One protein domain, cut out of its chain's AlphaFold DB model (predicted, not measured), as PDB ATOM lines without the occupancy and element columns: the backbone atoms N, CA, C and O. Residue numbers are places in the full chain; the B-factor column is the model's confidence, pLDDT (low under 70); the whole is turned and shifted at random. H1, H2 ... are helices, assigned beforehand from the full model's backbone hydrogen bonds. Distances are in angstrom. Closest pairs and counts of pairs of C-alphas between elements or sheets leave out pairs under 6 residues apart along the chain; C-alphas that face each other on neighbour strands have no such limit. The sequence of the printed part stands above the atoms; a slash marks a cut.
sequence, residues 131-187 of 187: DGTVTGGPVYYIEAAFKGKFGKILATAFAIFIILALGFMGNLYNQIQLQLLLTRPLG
ATOM      1  N   ASP A 131      13.431  34.451   4.020       66.94
ATOM      2  CA  ASP A 131      14.197  33.698   3.027       66.94
ATOM      3  C   ASP A 131      13.536  32.346   2.686       66.94
ATOM      4  O   ASP A 131      14.141  31.492   2.046       66.94
ATOM      5  N   GLY A 132      12.309  32.107   3.169       66.62
ATOM      6  CA  GLY A 132      11.582  30.845   2.996       66.62
ATOM      7  C   GLY A 132      12.044  29.714   3.923       66.62
ATOM      8  O   GLY A 132      11.468  28.626   3.903       66.62
ATOM      9  N   THR A 133      13.046  29.955   4.774       70.94
ATOM     10  CA  THR A 133      13.546  28.972   5.738       70.94
ATOM     11  C   THR A 133      12.523  28.730   6.845       70.94
ATOM     12  O   THR A 133      12.043  29.649   7.510       70.94
ATOM     13  N   VAL A 134      12.157  27.465   7.043       72.19
ATOM     14  CA  VAL A 134      11.250  27.064   8.120       72.19
ATOM     15  C   VAL A 134      12.080  26.792   9.364       72.19
ATOM     16  O   VAL A 134      12.757  25.767   9.445       72.19
ATOM     17  N   THR A 135      11.993  27.679  10.352       74.75
ATOM     18  CA  THR A 135      12.671  27.499  11.636       74.75
ATOM     19  C   THR A 135      11.640  27.209  12.717       74.75
ATOM     20  O   THR A 135      10.654  27.923  12.899       74.75
ATOM     21  N   GLY A 136      11.847  26.107  13.425       72.25
ATOM     22  CA  GLY A 136      10.996  25.670  14.521       72.25
ATOM     23  C   GLY A 136      11.840  25.109  15.652       72.25
ATOM     24  O   GLY A 136      13.044  24.909  15.511       72.25
ATOM     25  N   GLY A 137      11.204  24.869  16.792       79.50
ATOM     26  CA  GLY A 137      11.860  24.276  17.949       79.50
ATOM     27  C   GLY A 137      11.430  24.906  19.269       79.50
ATOM     28  O   GLY A 137      10.554  25.777  19.284       79.50
ATOM     29  N   PRO A 138      12.060  24.480  20.375       78.06
ATOM     30  CA  PRO A 138      11.677  24.897  21.717       78.06
ATOM     31  C   PRO A 138      11.670  26.390  21.959       78.06
ATOM     32  O   PRO A 138      10.731  26.918  22.545       78.06
ATOM     33  N   VAL A 139      12.667  27.079  21.420       80.31
ATOM     34  CA  VAL A 139      12.797  28.533  21.522       80.31
ATOM     35  C   VAL A 139      11.528  29.225  21.002       80.31
ATOM     36  O   VAL A 139      10.973  30.079  21.683       80.31
ATOM     37  N   TYR A 140      10.989  28.776  19.864       79.44
ATOM     38  CA  TYR A 140       9.831  29.400  19.220       79.44
ATOM     39  C   TYR A 140       8.513  29.137  19.946       79.44
ATOM     40  O   TYR A 140       7.703  30.053  20.099       79.44
ATOM     41  N   TYR A 141       8.282  27.910  20.426       78.38
ATOM     42  CA  TYR A 141       7.062  27.642  21.188       78.38
ATOM     43  C   TYR A 141       7.119  28.241  22.601       78.38
ATOM     44  O   TYR A 141       6.076  28.631  23.114       78.38
ATOM     45  N   ILE A 142       8.302  28.382  23.216       80.12
ATOM     46  CA  ILE A 142       8.465  29.057  24.516       80.12
ATOM     47  C   ILE A 142       8.155  30.550  24.380       80.12
ATOM     48  O   ILE A 142       7.391  31.087  25.184       80.12
ATOM     49  N   GLU A 143       8.684  31.212  23.348       76.75
ATOM     50  CA  GLU A 143       8.371  32.621  23.077       76.75
ATOM     51  C   GLU A 143       6.889  32.838  22.761       76.75
ATOM     52  O   GLU A 143       6.303  33.840  23.176       76.75
ATOM     53  N   ALA A 144       6.261  31.895  22.057       74.12
ATOM     54  CA  ALA A 144       4.843  31.976  21.732       74.12
ATOM     55  C   ALA A 144       3.922  31.649  22.925       74.12
ATOM     56  O   ALA A 144       2.841  32.233  23.034       74.12
ATOM     57  N   ALA A 145       4.331  30.738  23.817       74.00
ATOM     58  CA  ALA A 145       3.577  30.354  25.011       74.00
ATOM     59  C   ALA A 145       3.661  31.415  26.122       74.00
ATOM     60  O   ALA A 145       2.654  31.709  26.765       74.00
ATOM     61  N   PHE A 146       4.829  32.033  26.323       73.25
ATOM     62  CA  PHE A 146       5.052  33.047  27.355       73.25
ATOM     63  C   PHE A 146       5.203  34.438  26.734       73.25
ATOM     64  O   PHE A 146       6.298  34.897  26.418       73.25
ATOM     65  N   LYS A 147       4.089  35.160  26.580       69.50
ATOM     66  CA  LYS A 147       4.112  36.515  26.010       69.50
ATOM     67  C   LYS A 147       4.829  37.505  26.940       69.50
ATOM     68  O   LYS A 147       4.508  37.607  28.120       69.50
ATOM     69  N   GLY A 148       5.763  38.283  26.390       70.12
ATOM     70  CA  GLY A 148       6.449  39.385  27.081       70.12
ATOM     71  C   GLY A 148       7.956  39.175  27.263       70.12
ATOM     72  O   GLY A 148       8.553  38.267  26.689       70.12
ATOM     73  N   LYS A 149       8.596  40.036  28.071       71.44
ATOM     74  CA  LYS A 149      10.049  39.968  28.339       71.44
ATOM     75  C   LYS A 149      10.464  38.641  28.993       71.44
ATOM     76  O   LYS A 149      11.566  38.170  28.745       71.44
ATOM     77  N   PHE A 150       9.574  38.023  29.773       75.19
ATOM     78  CA  PHE A 150       9.837  36.758  30.462       75.19
ATOM     79  C   PHE A 150      10.027  35.576  29.498       75.19
ATOM     80  O   PHE A 150      11.000  34.839  29.634       75.19
ATOM     81  N   GLY A 151       9.172  35.431  28.477       74.25
ATOM     82  CA  GLY A 151       9.323  34.357  27.488       74.25
ATOM     83  C   GLY A 151      10.588  34.490  26.650       74.25
ATOM     84  O   GLY A 151      11.267  33.495  26.423       74.25
ATOM     85  N   LYS A 152      10.974  35.722  26.286       73.44
ATOM     86  CA  LYS A 152      12.243  35.985  25.585       73.44
ATOM     87  C   LYS A 152      13.462  35.605  26.424       73.44
ATOM     88  O   LYS A 152      14.402  35.011  25.903       73.44
ATOM     89  N   ILE A 153      13.448  35.911  27.724       81.56
ATOM     90  CA  ILE A 153      14.529  35.515  28.639       81.56
ATOM     91  C   ILE A 153      14.604  33.989  28.743       81.56
ATOM     92  O   ILE A 153      15.692  33.432  28.625       81.56
ATOM     93  N   LEU A 154      13.468  33.307  28.907       79.88
ATOM     94  CA  LEU A 154      13.436  31.849  29.041       79.88
ATOM     95  C   LEU A 154      13.883  31.140  27.754       79.88
ATOM     96  O   LEU A 154      14.657  30.189  27.813       79.88
ATOM     97  N   ALA A 155      13.452  31.638  26.597       79.50
ATOM     98  CA  ALA A 155      13.853  31.118  25.296       79.50
ATOM     99  C   ALA A 155      15.348  31.347  25.022       79.50
ATOM    100  O   ALA A 155      16.034  30.437  24.561       79.50
ATOM    101  N   THR A 156      15.878  32.519  25.390       81.44
ATOM    102  CA  THR A 156      17.316  32.822  25.287       81.44
ATOM    103  C   THR A 156      18.136  31.941  26.227       81.44
ATOM    104  O   THR A 156      19.153  31.384  25.819       81.44
ATOM    105  N   ALA A 157      17.688  31.756  27.471       85.25
ATOM    106  CA  ALA A 157      18.345  30.866  28.422       85.25
ATOM    107  C   ALA A 157      18.349  29.416  27.912       85.25
ATOM    108  O   ALA A 157      19.395  28.770  27.919       85.25
ATOM    109  N   PHE A 158      17.216  28.928  27.393       85.00
ATOM    110  CA  PHE A 158      17.130  27.606  26.776       85.00
ATOM    111  C   PHE A 158      18.081  27.475  25.578       85.00
ATOM    112  O   PHE A 158      18.776  26.470  25.466       85.00
ATOM    113  N   ALA A 159      18.168  28.495  24.717       84.12
ATOM    114  CA  ALA A 159      19.085  28.512  23.579       84.12
ATOM    115  C   ALA A 159      20.561  28.428  24.017       84.12
ATOM    116  O   ALA A 159      21.338  27.661  23.455       84.12
ATOM    117  N   ILE A 160      20.952  29.161  25.061       85.69
ATOM    118  CA  ILE A 160      22.314  29.087  25.607       85.69
ATOM    119  C   ILE A 160      22.580  27.690  26.181       85.69
ATOM    120  O   ILE A 160      23.601  27.075  25.870       85.69
ATOM    121  N   PHE A 161      21.653  27.155  26.978       86.00
ATOM    122  CA  PHE A 161      21.818  25.833  27.576       86.00
ATOM    123  C   PHE A 161      21.856  24.716  26.539       86.00
ATOM    124  O   PHE A 161      22.680  23.819  26.678       86.00
ATOM    125  N   ILE A 162      21.031  24.764  25.488       83.00
ATOM    126  CA  ILE A 162      21.024  23.723  24.455       83.00
ATOM    127  C   ILE A 162      22.300  23.765  23.605       83.00
ATOM    128  O   ILE A 162      22.828  22.710  23.260       83.00
ATOM    129  N   ILE A 163      22.854  24.954  23.335       84.31
ATOM    130  CA  ILE A 163      24.148  25.103  22.650       84.31
ATOM    131  C   ILE A 163      25.278  24.532  23.513       84.31
ATOM    132  O   ILE A 163      26.128  23.805  23.007       84.31
ATOM    133  N   LEU A 164      25.285  24.807  24.818       83.69
ATOM    134  CA  LEU A 164      26.286  24.244  25.728       83.69
ATOM    135  C   LEU A 164      26.119  22.724  25.897       83.69
ATOM    136  O   LEU A 164      27.099  21.982  25.865       83.69
ATOM    137  N   ALA A 165      24.885  22.242  26.034       82.00
ATOM    138  CA  ALA A 165      24.594  20.828  26.231       82.00
ATOM    139  C   ALA A 165      24.897  19.995  24.979       82.00
ATOM    140  O   ALA A 165      25.668  19.041  25.045       82.00
ATOM    141  N   LEU A 166      24.334  20.353  23.823       78.12
ATOM    142  CA  LEU A 166      24.541  19.592  22.588       78.12
ATOM    143  C   LEU A 166      25.890  19.914  21.943       78.12
ATOM    144  O   LEU A 166      26.618  19.009  21.538       78.12
ATOM    145  N   GLY A 167      26.235  21.201  21.865       75.75
ATOM    146  CA  GLY A 167      27.426  21.674  21.168       75.75
ATOM    147  C   GLY A 167      28.721  21.312  21.885       75.75
ATOM    148  O   GLY A 167      29.635  20.807  21.238       75.75
ATOM    149  N   PHE A 168      28.797  21.520  23.204       73.88
ATOM    150  CA  PHE A 168      30.002  21.202  23.973       73.88
ATOM    151  C   PHE A 168      29.946  19.800  24.567       73.88
ATOM    152  O   PHE A 168      30.777  18.975  24.207       73.88
ATOM    153  N   MET A 169      28.984  19.496  25.446       74.12
ATOM    154  CA  MET A 169      28.980  18.196  26.134       74.12
ATOM    155  C   MET A 169      28.743  17.024  25.173       74.12
ATOM    156  O   MET A 169      29.477  16.039  25.236       74.12
ATOM    157  N   GLY A 170      27.774  17.140  24.258       71.81
ATOM    158  CA  GLY A 170      27.450  16.086  23.292       71.81
ATOM    159  C   GLY A 170      28.615  15.739  22.360       71.81
ATOM    160  O   GLY A 170      29.024  14.578  22.277       71.81
ATOM    161  N   ASN A 171      29.197  16.741  21.695       78.25
ATOM    162  CA  ASN A 171      30.330  16.518  20.790       78.25
ATOM    163  C   ASN A 171      31.597  16.075  21.529       78.25
ATOM    164  O   ASN A 171      32.283  15.165  21.062       78.25
ATOM    165  N   LEU A 172      31.900  16.682  22.682       77.44
ATOM    166  CA  LEU A 172      33.088  16.345  23.465       77.44
ATOM    167  C   LEU A 172      33.033  14.902  23.968       77.44
ATOM    168  O   LEU A 172      34.013  14.173  23.846       77.44
ATOM    169  N   TYR A 173      31.885  14.466  24.489       76.50
ATOM    170  CA  TYR A 173      31.715  13.094  24.955       76.50
ATOM    171  C   TYR A 173      31.908  12.082  23.815       76.50
ATOM    172  O   TYR A 173      32.662  11.119  23.966       76.50
ATOM    173  N   ASN A 174      31.286  12.322  22.654       77.06
ATOM    174  CA  ASN A 174      31.423  11.440  21.494       77.06
ATOM    175  C   ASN A 174      32.874  11.371  20.987       77.06
ATOM    176  O   ASN A 174      33.352  10.286  20.658       77.06
ATOM    177  N   GLN A 175      33.587  12.503  20.973       77.12
ATOM    178  CA  GLN A 175      35.007  12.576  20.610       77.12
ATOM    179  C   GLN A 175      35.898  11.799  21.588       77.12
ATOM    180  O   GLN A 175      36.718  10.991  21.158       77.12
ATOM    181  N   ILE A 176      35.703  11.976  22.900       80.00
ATOM    182  CA  ILE A 176      36.469  11.258  23.931       80.00
ATOM    183  C   ILE A 176      36.265   9.743  23.809       80.00
ATOM    184  O   ILE A 176      37.231   8.983  23.871       80.00
ATOM    185  N   GLN A 177      35.027   9.288  23.598       74.38
ATOM    186  CA  GLN A 177      34.732   7.862  23.422       74.38
ATOM    187  C   GLN A 177      35.364   7.291  22.147       74.38
ATOM    188  O   GLN A 177      35.908   6.187  22.174       74.38
ATOM    189  N   LEU A 178      35.346   8.044  21.043       73.88
ATOM    190  CA  LEU A 178      36.015   7.640  19.808       73.88
ATOM    191  C   LEU A 178      37.531   7.526  20.005       73.88
ATOM    192  O   LEU A 178      38.136   6.546  19.577       73.88
ATOM    193  N   GLN A 179      38.141   8.482  20.707       74.50
ATOM    194  CA  GLN A 179      39.565   8.445  21.019       74.50
ATOM    195  C   GLN A 179      39.922   7.239  21.899       74.50
ATOM    196  O   GLN A 179      40.900   6.553  21.614       74.50
ATOM    197  N   LEU A 180      39.112   6.921  22.915       75.94
ATOM    198  CA  LEU A 180      39.269   5.725  23.756       75.94
ATOM    199  C   LEU A 180      39.182   4.420  22.957       75.94
ATOM    200  O   LEU A 180      39.938   3.490  23.224       75.94
ATOM    201  N   LEU A 181      38.288   4.337  21.971       72.62
ATOM    202  CA  LEU A 181      38.188   3.168  21.094       72.62
ATOM    203  C   LEU A 181      39.400   3.026  20.163       72.62
ATOM    204  O   LEU A 181      39.851   1.910  19.940       72.62
ATOM    205  N   LEU A 182      39.951   4.134  19.659       73.81
ATOM    206  CA  LEU A 182      41.133   4.127  18.786       73.81
ATOM    207  C   LEU A 182      42.450   3.887  19.540       73.81
ATOM    208  O   LEU A 182      43.418   3.417  18.951       73.81
ATOM    209  N   THR A 183      42.496   4.229  20.829       74.75
ATOM    210  CA  THR A 183      43.683   4.074  21.693       74.75
ATOM    211  C   THR A 183      43.666   2.805  22.535       74.75
ATOM    212  O   THR A 183      44.689   2.458  23.126       74.75
ATOM    213  N   ARG A 184      42.541   2.084  22.584       61.25
ATOM    214  CA  ARG A 184      42.492   0.755  23.190       61.25
ATOM    215  C   ARG A 184      43.288  -0.222  22.317       61.25
ATOM    216  O   ARG A 184      42.915  -0.413  21.160       61.25
ATOM    217  N   PRO A 185      44.361  -0.849  22.835       55.31
ATOM    218  CA  PRO A 185      44.995  -1.941  22.115       55.31
ATOM    219  C   PRO A 185      43.960  -3.056  21.938       55.31
ATOM    220  O   PRO A 185      43.243  -3.389  22.881       55.31
ATOM    221  N   LEU A 186      43.852  -3.589  20.720       53.81
ATOM    222  CA  LEU A 186      43.078  -4.794  20.424       53.81
ATOM    223  C   LEU A 186      43.734  -5.961  21.180       53.81
ATOM    224  O   LEU A 186      44.686  -6.556  20.679       53.81
ATOM    225  N   GLY A 187      43.286  -6.219  22.406       47.25
ATOM    226  CA  GLY A 187      43.797  -7.263  23.293       47.25
ATOM    227  C   GLY A 187      42.689  -7.808  24.170       47.25
ATOM    228  O   GLY A 187      42.017  -6.980  24.825       47.25
TER     229      GLY A 187
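What this domain is: This is residues 131 to 187 of the 187 residues of the protein "Alanine symporter family protein" of Paeniclostridium sordellii (strain ATCC 9714 / DSM 2141 / JCM 3814 / LMG 15708 / NCIMB 10717 / 211) (UniProt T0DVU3). One long helix, H2, makes the length of the domain, and a short helix, H1, folds back beside its first part as the short arm of a very uneven helical hairpin. The far part of H2 with the tail after it, residues 163 to 187, sticks out alone, and so does the lead-in, residues 131 to 137. The printed part has 57 residues with two named helices, H1 then H2, and no named strand; the class is all helix. It is extended, a rod with a radius of gyration of the C-alphas of 18.1 A and spans of 59 by 27 by 14 A.

How they stand to each other: H2, residues 149 to 183, touches H1, residues 138 to 145, with its residues 151 to 159 alone. The closest C-alphas are those of Ala 155 and Val 139, 4.7 A apart. The two run opposite ways at a shallow tilt of 17 degrees. In H1 every O i to N i+4 pair is within hydrogen-bond range; in H2, 30 of 31 are.

Where its parts are: H2 runs 49.6 A from C-alpha 149 at (10.049, 39.968, 28.339) to C-alpha 183 at (43.683, 4.074, 21.693). H1 begins at C-alpha 138 (11.677, 24.897, 21.717) and is 10.3 A long.

The domain as a whole: The C-alphas of Gly 148 and Gly 187, the two farthest apart, are 59.9 A from each other. The printed part has no cut, and the link from H1 to H2 is tight. Mean pLDDT of the printed part is 75.3, with residues 131 to 132, 147 and 184 to 187 under 70.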